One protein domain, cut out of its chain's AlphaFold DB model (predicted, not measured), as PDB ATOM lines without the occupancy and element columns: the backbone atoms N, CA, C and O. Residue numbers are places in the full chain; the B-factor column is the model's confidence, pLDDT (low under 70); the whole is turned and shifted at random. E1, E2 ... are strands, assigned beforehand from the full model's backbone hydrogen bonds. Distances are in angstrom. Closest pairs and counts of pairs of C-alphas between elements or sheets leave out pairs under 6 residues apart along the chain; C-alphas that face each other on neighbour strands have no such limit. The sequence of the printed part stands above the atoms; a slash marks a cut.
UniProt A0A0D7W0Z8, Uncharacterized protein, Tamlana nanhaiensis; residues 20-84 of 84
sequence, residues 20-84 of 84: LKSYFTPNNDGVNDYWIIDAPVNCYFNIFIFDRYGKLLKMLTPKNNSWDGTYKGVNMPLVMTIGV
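This is residues 20 to 84 of the 84 residues of an uncharacterized protein of Tamlana nanhaiensis (UniProt A0A0D7W0Z8). With little regular structure, this domain is a small antiparallel sheet, E3, E2, E4, and long loops; E1 lies apart from it, its residues 35 to 36 paired antiparallel with residues 66 to 67 of the long E3 to E4 link. The printed part has 65 residues, no named helix and strands E1 to E4 in order, 16 residues in all: all strand. It is compact, radius of gyration of the C-alphas 11.8 A, spanning 32 by 29 by 20 A.

Look first at inner strand E2, residues 47 to 50. It forms a hairpin with edge strand E3, residues 56 to 60, antiparallel at 161 degrees; N 49 and O 58 are 2.9 A apart, within hydrogen-bond range. On E4, residues 81 to 83, the other edge strand, antiparallel to E2 at 148 degrees, find O 83, 2.9 A from N 48, also within range. E1, residues 35 to 38, pairs with no named strand and is only just apart from E3, closest C-alphas 8.5 A.

Find C-alpha 35 at (11.202, -14.547, 141.026), where E1 begins, 9.7 A long. E2 measures 9.9 A, E3 11.4 A and E4 6.5 A, ending at C-alpha 83, (21.661, -8.224, 148.854).

The C-alphas farthest apart, Val 41 and Tyr 53, are 33.0 A apart. The printed part has no cut; pLDDT is under 70 at residue 22 and residues 78 to 84.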
ATOM      1  N   LEU A  20      18.043 -19.687 145.469       76.25
ATOM      2  CA  LEU A  20      17.769 -18.585 144.556       76.25
ATOM      3  C   LEU A  20      17.683 -19.129 143.132       76.25
ATOM      4  O   LEU A  20      18.667 -19.631 142.589       76.25
ATOM      5  N   LYS A  21      16.528 -18.965 142.478       72.94
ATOM      6  CA  LYS A  21      16.464 -19.187 141.030       72.94
ATOM      7  C   LYS A  21      17.336 -18.157 140.323       72.94
ATOM      8  O   LYS A  21      17.224 -16.960 140.574       72.94
ATOM      9  N   SER A  22      18.175 -18.620 139.408       67.94
ATOM     10  CA  SER A  22      19.132 -17.781 138.684       67.94
ATOM     11  C   SER A  22      18.494 -16.896 137.607       67.94
ATOM     12  O   SER A  22      19.139 -15.965 137.134       67.94
ATOM     13  N   TYR A  23      17.239 -17.150 137.222       72.62
ATOM     14  CA  TYR A  23      16.533 -16.356 136.218       72.62
ATOM     15  C   TYR A  23      15.011 -16.369 136.420       72.62
ATOM     16  O   TYR A  23      14.438 -17.331 136.932       72.62
ATOM     17  N   PHE A  24      14.366 -15.284 135.994       82.00
ATOM     18  CA  PHE A  24      12.917 -15.138 135.857       82.00
ATOM     19  C   PHE A  24      12.640 -14.192 134.671       82.00
ATOM     20  O   PHE A  24      13.507 -13.398 134.299       82.00
ATOM     21  N   THR A  25      11.475 -14.301 134.043       81.75
ATOM     22  CA  THR A  25      11.086 -13.581 132.822       81.75
ATOM     23  C   THR A  25       9.733 -12.909 133.038       81.75
ATOM     24  O   THR A  25       8.724 -13.508 132.708       81.75
ATOM     25  N   PRO A  26       9.671 -11.678 133.581       81.69
ATOM     26  CA  PRO A  26       8.412 -10.987 133.867       81.69
ATOM     27  C   PRO A  26       7.812 -10.385 132.584       81.69
ATOM     28  O   PRO A  26       7.731  -9.163 132.424       81.69
ATOM     29  N   ASN A  27       7.461 -11.238 131.622       82.75
ATOM     30  CA  ASN A  27       6.877 -10.871 130.327       82.75
ATOM     31  C   ASN A  27       5.376 -11.211 130.238       82.75
ATOM     32  O   ASN A  27       4.757 -10.934 129.208       82.75
ATOM     33  N   ASN A  28       4.797 -11.730 131.323       84.25
ATOM     34  CA  ASN A  28       3.394 -12.097 131.462       84.25
ATOM     35  C   ASN A  28       2.963 -13.161 130.434       84.25
ATOM     36  O   ASN A  28       1.861 -13.089 129.882       84.25
ATOM     37  N   ASP A  29       3.844 -14.128 130.159       86.75
ATOM     38  CA  ASP A  29       3.559 -15.288 129.304       86.75
ATOM     39  C   ASP A  29       3.110 -16.534 130.097       86.75
ATOM     40  O   ASP A  29       2.742 -17.554 129.506       86.75
ATOM     41  N   GLY A  30       3.072 -16.436 131.430       83.94
ATOM     42  CA  GLY A  30       2.714 -17.514 132.347       83.94
ATOM     43  C   GLY A  30       3.895 -18.401 132.752       83.94
ATOM     44  O   GLY A  30       3.706 -19.335 133.538       83.94
ATOM     45  N   VAL A  31       5.103 -18.140 132.247       83.44
ATOM     46  CA  VAL A  31       6.304 -18.953 132.459       83.44
ATOM     47  C   VAL A  31       7.382 -18.120 133.153       83.44
ATOM     48  O   VAL A  31       7.933 -17.178 132.603       83.44
ATOM     49  N   ASN A  32       7.746 -18.513 134.379       82.50
ATOM     50  CA  ASN A  32       8.779 -17.842 135.184       82.50
ATOM     51  C   ASN A  32       8.565 -16.322 135.368       82.50
ATOM     52  O   ASN A  32       9.532 -15.593 135.565       82.50
ATOM     53  N   ASP A  33       7.317 -15.844 135.367       85.25
ATOM     54  CA  ASP A  33       6.986 -14.418 135.543       85.25
ATOM     55  C   ASP A  33       7.398 -13.844 136.905       85.25
ATOM     56  O   ASP A  33       7.611 -12.641 137.057       85.25
ATOM     57  N   TYR A  34       7.530 -14.716 137.904       88.25
ATOM     58  CA  TYR A  34       7.879 -14.349 139.267       88.25
ATOM     59  C   TYR A  34       9.226 -14.938 139.656       88.25
ATOM     60  O   TYR A  34       9.488 -16.132 139.490       88.25
ATOM     61  N   TRP A  35      10.047 -14.105 140.275       87.69
ATOM     62  CA  TRP A  35      11.202 -14.547 141.026       87.69
ATOM     63  C   TRP A  35      10.749 -14.997 142.414       87.69
ATOM     64  O   TRP A  35      10.290 -14.181 143.210       87.69
ATOM     65  N   ILE A  36      10.814 -16.300 142.680       88.06
ATOM     66  CA  ILE A  36      10.325 -16.921 143.918       88.06
ATOM     67  C   ILE A  36      11.518 -17.487 144.681       88.06
ATOM     68  O   ILE A  36      12.349 -18.181 144.095       88.06
ATOM     69  N   ILE A  37      11.566 -17.199 145.978       88.56
ATOM     70  CA  ILE A  37      12.566 -17.717 146.907       88.56
ATOM     71  C   ILE A  37      11.987 -18.954 147.582       88.56
ATOM     72  O   ILE A  37      11.023 -18.848 148.349       88.56
ATOM     73  N   ASP A  38      12.554 -20.118 147.272       86.25
ATOM     74  CA  ASP A  38      12.136 -21.378 147.880       86.25
ATOM     75  C   ASP A  38      12.953 -21.636 149.146       86.25
ATOM     76  O   ASP A  38      14.184 -21.620 149.121       86.25
ATOM     77  N   ALA A  39      12.256 -21.799 150.268       86.81
ATOM     78  CA  ALA A  39      12.853 -21.858 151.591       86.81
ATOM     79  C   ALA A  39      12.034 -22.775 152.523       86.81
ATOM     80  O   ALA A  39      10.803 -22.675 152.559       86.81
ATOM     81  N   PRO A  40      12.679 -23.621 153.346       85.25
ATOM     82  CA  PRO A  40      12.049 -24.355 154.436       85.25
ATOM     83  C   PRO A  40      11.349 -23.425 155.434       85.25
ATOM     84  O   PRO A  40      11.760 -22.291 155.660       85.25
ATOM     85  N   VAL A  41      10.334 -23.945 156.127       80.12
ATOM     86  CA  VAL A  41       9.498 -23.186 157.083       80.12
ATOM     87  C   VAL A  41      10.305 -22.534 158.219       80.12
ATOM     88  O   VAL A  41       9.910 -21.502 158.755       80.12
ATOM     89  N   ASN A  42      11.429 -23.132 158.606       84.62
ATOM     90  CA  ASN A  42      12.322 -22.638 159.653       84.62
ATOM     91  C   ASN A  42      13.452 -21.734 159.128       84.62
ATOM     92  O   ASN A  42      14.309 -21.329 159.914       84.62
ATOM     93  N   CYS A  43      13.467 -21.430 157.831       87.00
ATOM     94  CA  CYS A  43      14.436 -20.538 157.221       87.00
ATOM     95  C   CYS A  43      13.976 -19.084 157.357       87.00
ATOM     96  O   CYS A  43      12.912 -18.695 156.873       87.00
ATOM     97  N   TYR A  44      14.793 -18.272 158.019       87.88
ATOM     98  CA  TYR A  44      14.562 -16.841 158.163       87.88
ATOM     99  C   TYR A  44      15.549 -16.090 157.280       87.88
ATOM    100  O   TYR A  44      16.756 -16.262 157.422       87.88
ATOM    101  N   PHE A  45      15.035 -15.245 156.390       88.00
ATOM    102  CA  PHE A  45      15.849 -14.441 155.485       88.00
ATOM    103  C   PHE A  45      15.235 -13.061 155.267       88.00
ATOM    104  O   PHE A  45      14.019 -12.877 155.383       88.00
ATOM    105  N   ASN A  46      16.086 -12.101 154.918       90.06
ATOM    106  CA  ASN A  46      15.675 -10.828 154.347       90.06
ATOM    107  C   ASN A  46      16.468 -10.637 153.060       90.06
ATOM    108  O   ASN A  46      17.687 -10.564 153.104       90.06
ATOM    109  N   ILE A  47      15.782 -10.565 151.926       89.12
ATOM    110  CA  ILE A  47      16.419 -10.308 150.634       89.12
ATOM    111  C   ILE A  47      16.073  -8.896 150.202       89.12
ATOM    112  O   ILE A  47      14.901  -8.512 150.180       89.12
ATOM    113  N   PHE A  48      17.087  -8.135 149.823       90.00
ATOM    114  CA  PHE A  48      16.950  -6.764 149.365       90.00
ATOM    115  C   PHE A  48      17.205  -6.693 147.863       90.00
ATOM    116  O   PHE A  48      18.255  -7.109 147.372       90.00
ATOM    117  N   ILE A  49      16.233  -6.151 147.132       89.31
ATOM    118  CA  ILE A  49      16.313  -5.944 145.686       89.31
ATOM    119  C   ILE A  49      16.605  -4.471 145.443       89.31
ATOM    120  O   ILE A  49      15.814  -3.607 145.839       89.31
ATOM    121  N   PHE A  50      17.715  -4.190 144.767       88.88
ATOM    122  CA  PHE A  50      18.140  -2.836 144.425       88.88
ATOM    123  C   PHE A  50      18.123  -2.605 142.916       88.88
ATOM    124  O   PHE A  50      18.385  -3.520 142.135       88.88
ATOM    125  N   ASP A  51      17.869  -1.364 142.497       88.12
ATOM    126  CA  ASP A  51      18.152  -0.959 141.120       88.12
ATOM    127  C   ASP A  51      19.666  -0.819 140.871       88.12
ATOM    128  O   ASP A  51      20.488  -0.850 141.791       88.12
ATOM    129  N   ARG A  52      20.047  -0.609 139.604       86.56
ATOM    130  CA  ARG A  52      21.452  -0.424 139.193       86.56
ATOM    131  C   ARG A  52      22.152   0.794 139.815       86.56
ATOM    132  O   ARG A  52      23.352   0.959 139.625       86.56
ATOM    133  N   TYR A  53      21.409   1.669 140.487       88.94
ATOM    134  CA  TYR A  53      21.912   2.867 141.158       88.94
ATOM    135  C   TYR A  53      21.959   2.701 142.685       88.94
ATOM    136  O   TYR A  53      22.291   3.654 143.387       88.94
ATOM    137  N   GLY A  54      21.640   1.511 143.207       87.56
ATOM    138  CA  GLY A  54      21.657   1.211 144.640       87.56
ATOM    139  C   GLY A  54      20.394   1.640 145.389       87.56
ATOM    140  O   GLY A  54      20.379   1.638 146.619       87.56
ATOM    141  N   LYS A  55      19.313   2.007 144.693       89.81
ATOM    142  CA  LYS A  55      18.036   2.316 145.343       89.81
ATOM    143  C   LYS A  55      17.311   1.027 145.705       89.81
ATOM    144  O   LYS A  55      17.050   0.200 144.836       89.81
ATOM    145  N   LEU A  56      16.903   0.903 146.967       91.50
ATOM    146  CA  LEU A  56      16.067  -0.204 147.425       91.50
ATOM    147  C   LEU A  56      14.693  -0.161 146.734       91.50
ATOM    148  O   LEU A  56      13.958   0.822 146.850       91.50
ATOM    149  N   LEU A  57      14.353  -1.238 146.032       92.12
ATOM    150  CA  LEU A  57      13.071  -1.423 145.352       92.12
ATOM    151  C   LEU A  57      12.110  -2.256 146.197       92.12
ATOM    152  O   LEU A  57      10.931  -1.916 146.310       92.12
ATOM    153  N   LYS A  58      12.601  -3.354 146.785       91.00
ATOM    154  CA  LYS A  58      11.769  -4.297 147.537       91.00
ATOM    155  C   LYS A  58      12.585  -5.073 148.565       91.00
ATOM    156  O   LYS A  58      13.775  -5.302 148.372       91.00
ATOM    157  N   MET A  59      11.914  -5.484 149.637       93.00
ATOM    158  CA  MET A  59      12.430  -6.422 150.630       93.00
ATOM    159  C   MET A  59      11.535  -7.666 150.645       93.00
ATOM    160  O   MET A  59      10.311  -7.538 150.771       93.00
ATOM    161  N   LEU A  60      12.138  -8.843 150.500       91.75
ATOM    162  CA  LEU A  60      11.469 -10.139 150.577       91.75
ATOM    163  C   LEU A  60      11.808 -10.824 151.899       91.75
ATOM    164  O   LEU A  60      12.932 -10.746 152.385       91.75
ATOM    165  N   THR A  61      10.818 -11.506 152.452       92.25
ATOM    166  CA  THR A  61      10.875 -12.287 153.692       92.25
ATOM    167  C   THR A  61      10.178 -13.629 153.448       92.25
ATOM    168  O   THR A  61       9.458 -13.754 152.451       92.25
ATOM    169  N   PRO A  62      10.251 -14.605 154.368       90.75
ATOM    170  CA  PRO A  62       9.512 -15.862 154.235       90.75
ATOM    171  C   PRO A  62       7.995 -15.692 154.036       90.75
ATOM    172  O   PRO A  62       7.344 -16.557 153.462       90.75
ATOM    173  N   LYS A  63       7.407 -14.570 154.485       90.12
ATOM    174  CA  LYS A  63       5.971 -14.274 154.308       90.12
ATOM    175  C   LYS A  63       5.630 -13.658 152.947       90.12
ATOM    176  O   LYS A  63       4.463 -13.644 152.568       90.12
ATOM    177  N   ASN A  64       6.611 -13.089 152.252       91.25
ATOM    178  CA  ASN A  64       6.465 -12.415 150.960       91.25
ATOM    179  C   ASN A  64       7.694 -12.717 150.087       91.25
ATOM    180  O   ASN A  64       8.455 -11.830 149.705       91.25
ATOM    181  N   ASN A  65       7.884 -13.999 149.800       90.62
ATOM    182  CA  ASN A  65       9.084 -14.573 149.199       90.62
ATOM    183  C   ASN A  65       9.133 -14.456 147.666       90.62
ATOM    184  O   ASN A  65       9.873 -15.195 147.026       90.62
ATOM    185  N   SER A  66       8.339 -13.573 147.057       89.94
ATOM    186  CA  SER A  66       8.248 -13.465 145.602       89.94
ATOM    187  C   SER A  66       8.296 -12.029 145.097       89.94
ATOM    188  O   SER A  66       7.774 -11.091 145.717       89.94
ATOM    189  N   TRP A  67       8.842 -11.863 143.900       90.50
ATOM    190  CA  TRP A  67       8.880 -10.601 143.188       90.50
ATOM    191  C   TRP A  67       8.490 -10.771 141.719       90.50
ATOM    192  O   TRP A  67       8.877 -11.726 141.066       90.50
ATOM    193  N   ASP A  68       7.685  -9.844 141.221       89.56
ATOM    194  CA  ASP A  68       7.012  -9.846 139.920       89.56
ATOM    195  C   ASP A  68       7.743  -9.005 138.865       89.56
ATOM    196  O   ASP A  68       7.200  -8.713 137.807       89.56
ATOM    197  N   GLY A  69       8.951  -8.526 139.168       88.62
ATOM    198  CA  GLY A  69       9.672  -7.647 138.255       88.62
ATOM    199  C   GLY A  69       9.227  -6.185 138.296       88.62
ATOM    200  O   GLY A  69       9.782  -5.378 137.552       88.62
ATOM    201  N   THR A  70       8.262  -5.799 139.145       90.19
ATOM    202  CA  THR A  70       7.711  -4.434 139.140       90.19
ATOM    203  C   THR A  70       8.101  -3.621 140.370       90.19
ATOM    204  O   THR A  70       8.347  -4.138 141.465       90.19
ATOM    205  N   TYR A  71       8.153  -2.300 140.194       90.88
ATOM    206  CA  TYR A  71       8.241  -1.336 141.284       90.88
ATOM    207  C   TYR A  71       7.355  -0.136 140.967       90.88
ATOM    208  O   TYR A  71       7.500   0.508 139.928       90.88
ATOM    209  N   LYS A  72       6.417   0.164 141.873       91.25
ATOM    210  CA  LYS A  72       5.389   1.208 141.687       91.25
ATOM    211  C   LYS A  72       4.594   1.053 140.376       91.25
ATOM    212  O   LYS A  72       4.246   2.047 139.749       91.25
ATOM    213  N   GLY A  73       4.325  -0.190 139.970       88.38
ATOM    214  CA  GLY A  73       3.579  -0.510 138.748       88.38
ATOM    215  C   GLY A  73       4.383  -0.384 137.450       88.38
ATOM    216  O   GLY A  73       3.806  -0.508 136.376       88.38
ATOM    217  N   VAL A  74       5.694  -0.133 137.531       87.62
ATOM    218  CA  VAL A  74       6.585  -0.057 136.366       87.62
ATOM    219  C   VAL A  74       7.502  -1.277 136.339       87.62
ATOM    220  O   VAL A  74       8.099  -1.617 137.363       87.62
ATOM    221  N   ASN A  75       7.631  -1.905 135.168       86.75
ATOM    222  CA  ASN A  75       8.552  -3.019 134.945       86.75
ATOM    223  C   ASN A  75      10.004  -2.567 135.101       86.75
ATOM    224  O   ASN A  75      10.425  -1.559 134.523       86.75
ATOM    225  N   MET A  76      10.767  -3.336 135.868       85.88
ATOM    226  CA  MET A  76      12.190  -3.116 136.072       85.88
ATOM    227  C   MET A  76      13.026  -3.900 135.055       85.88
ATOM    228  O   MET A  76      12.593  -4.941 134.558       85.88
ATOM    229  N   PRO A  77      14.237  -3.416 134.724       73.50
ATOM    230  CA  PRO A  77      15.184  -4.182 133.922       73.50
ATOM    231  C   PRO A  77      15.556  -5.495 134.624       73.50
ATOM    232  O   PRO A  77      15.686  -5.523 135.842       73.50
ATOM    233  N   LEU A  78      15.818  -6.554 133.852       63.59
ATOM    234  CA  LEU A  78      16.211  -7.875 134.369       63.59
ATOM    235  C   LEU A  78      17.512  -7.869 135.197       63.59
ATOM    236  O   LEU A  78      17.732  -8.769 135.999       63.59
ATOM    237  N   VAL A  79      18.377  -6.867 135.014       57.41
ATOM    238  CA  VAL A  79      19.645  -6.751 135.750       57.41
ATOM    239  C   VAL A  79      19.428  -5.966 137.041       57.41
ATOM    240  O   VAL A  79      19.265  -4.744 136.997       57.41
ATOM    241  N   MET A  80      19.479  -6.656 138.182       62.94
ATOM    242  CA  MET A  80      19.445  -6.069 139.527       62.94
ATOM    243  C   MET A  80      20.439  -6.739 140.460       62.94
ATOM    244  O   MET A  80      20.860  -7.873 140.238       62.94
ATOM    245  N   THR A  81      20.773  -6.018 141.526       68.38
ATOM    246  CA  THR A  81      21.650  -6.506 142.587       68.38
ATOM    247  C   THR A  81      20.808  -7.057 143.729       68.38
ATOM    248  O   THR A  81      19.899  -6.383 144.223       68.38
ATOM    249  N   ILE A  82      21.136  -8.276 144.149       66.75
ATOM    250  CA  ILE A  82      20.527  -8.962 145.287       66.75
ATOM    251  C   ILE A  82      21.478  -8.808 146.472       66.75
ATOM    252  O   ILE A  82      22.633  -9.224 146.391       66.75
ATOM    253  N   GLY A  83      21.000  -8.189 147.550       65.00
ATOM    254  CA  GLY A  83      21.661  -8.224 148.854       65.00
ATOM    255  C   GLY A  83      20.983  -9.264 149.740       65.00
ATOM    256  O   GLY A  83      19.759  -9.211 149.888       65.00
ATOM    257  N   VAL A  84      21.766 -10.195 150.286       64.38
ATOM    258  CA  VAL A  84      21.349 -11.165 151.316       64.38
ATOM    259  C   VAL A  84      21.801 -10.714 152.699       64.38
ATOM    260  O   VAL A  84      22.839 -10.018 152.771       64.38
TER     261      VAL A  84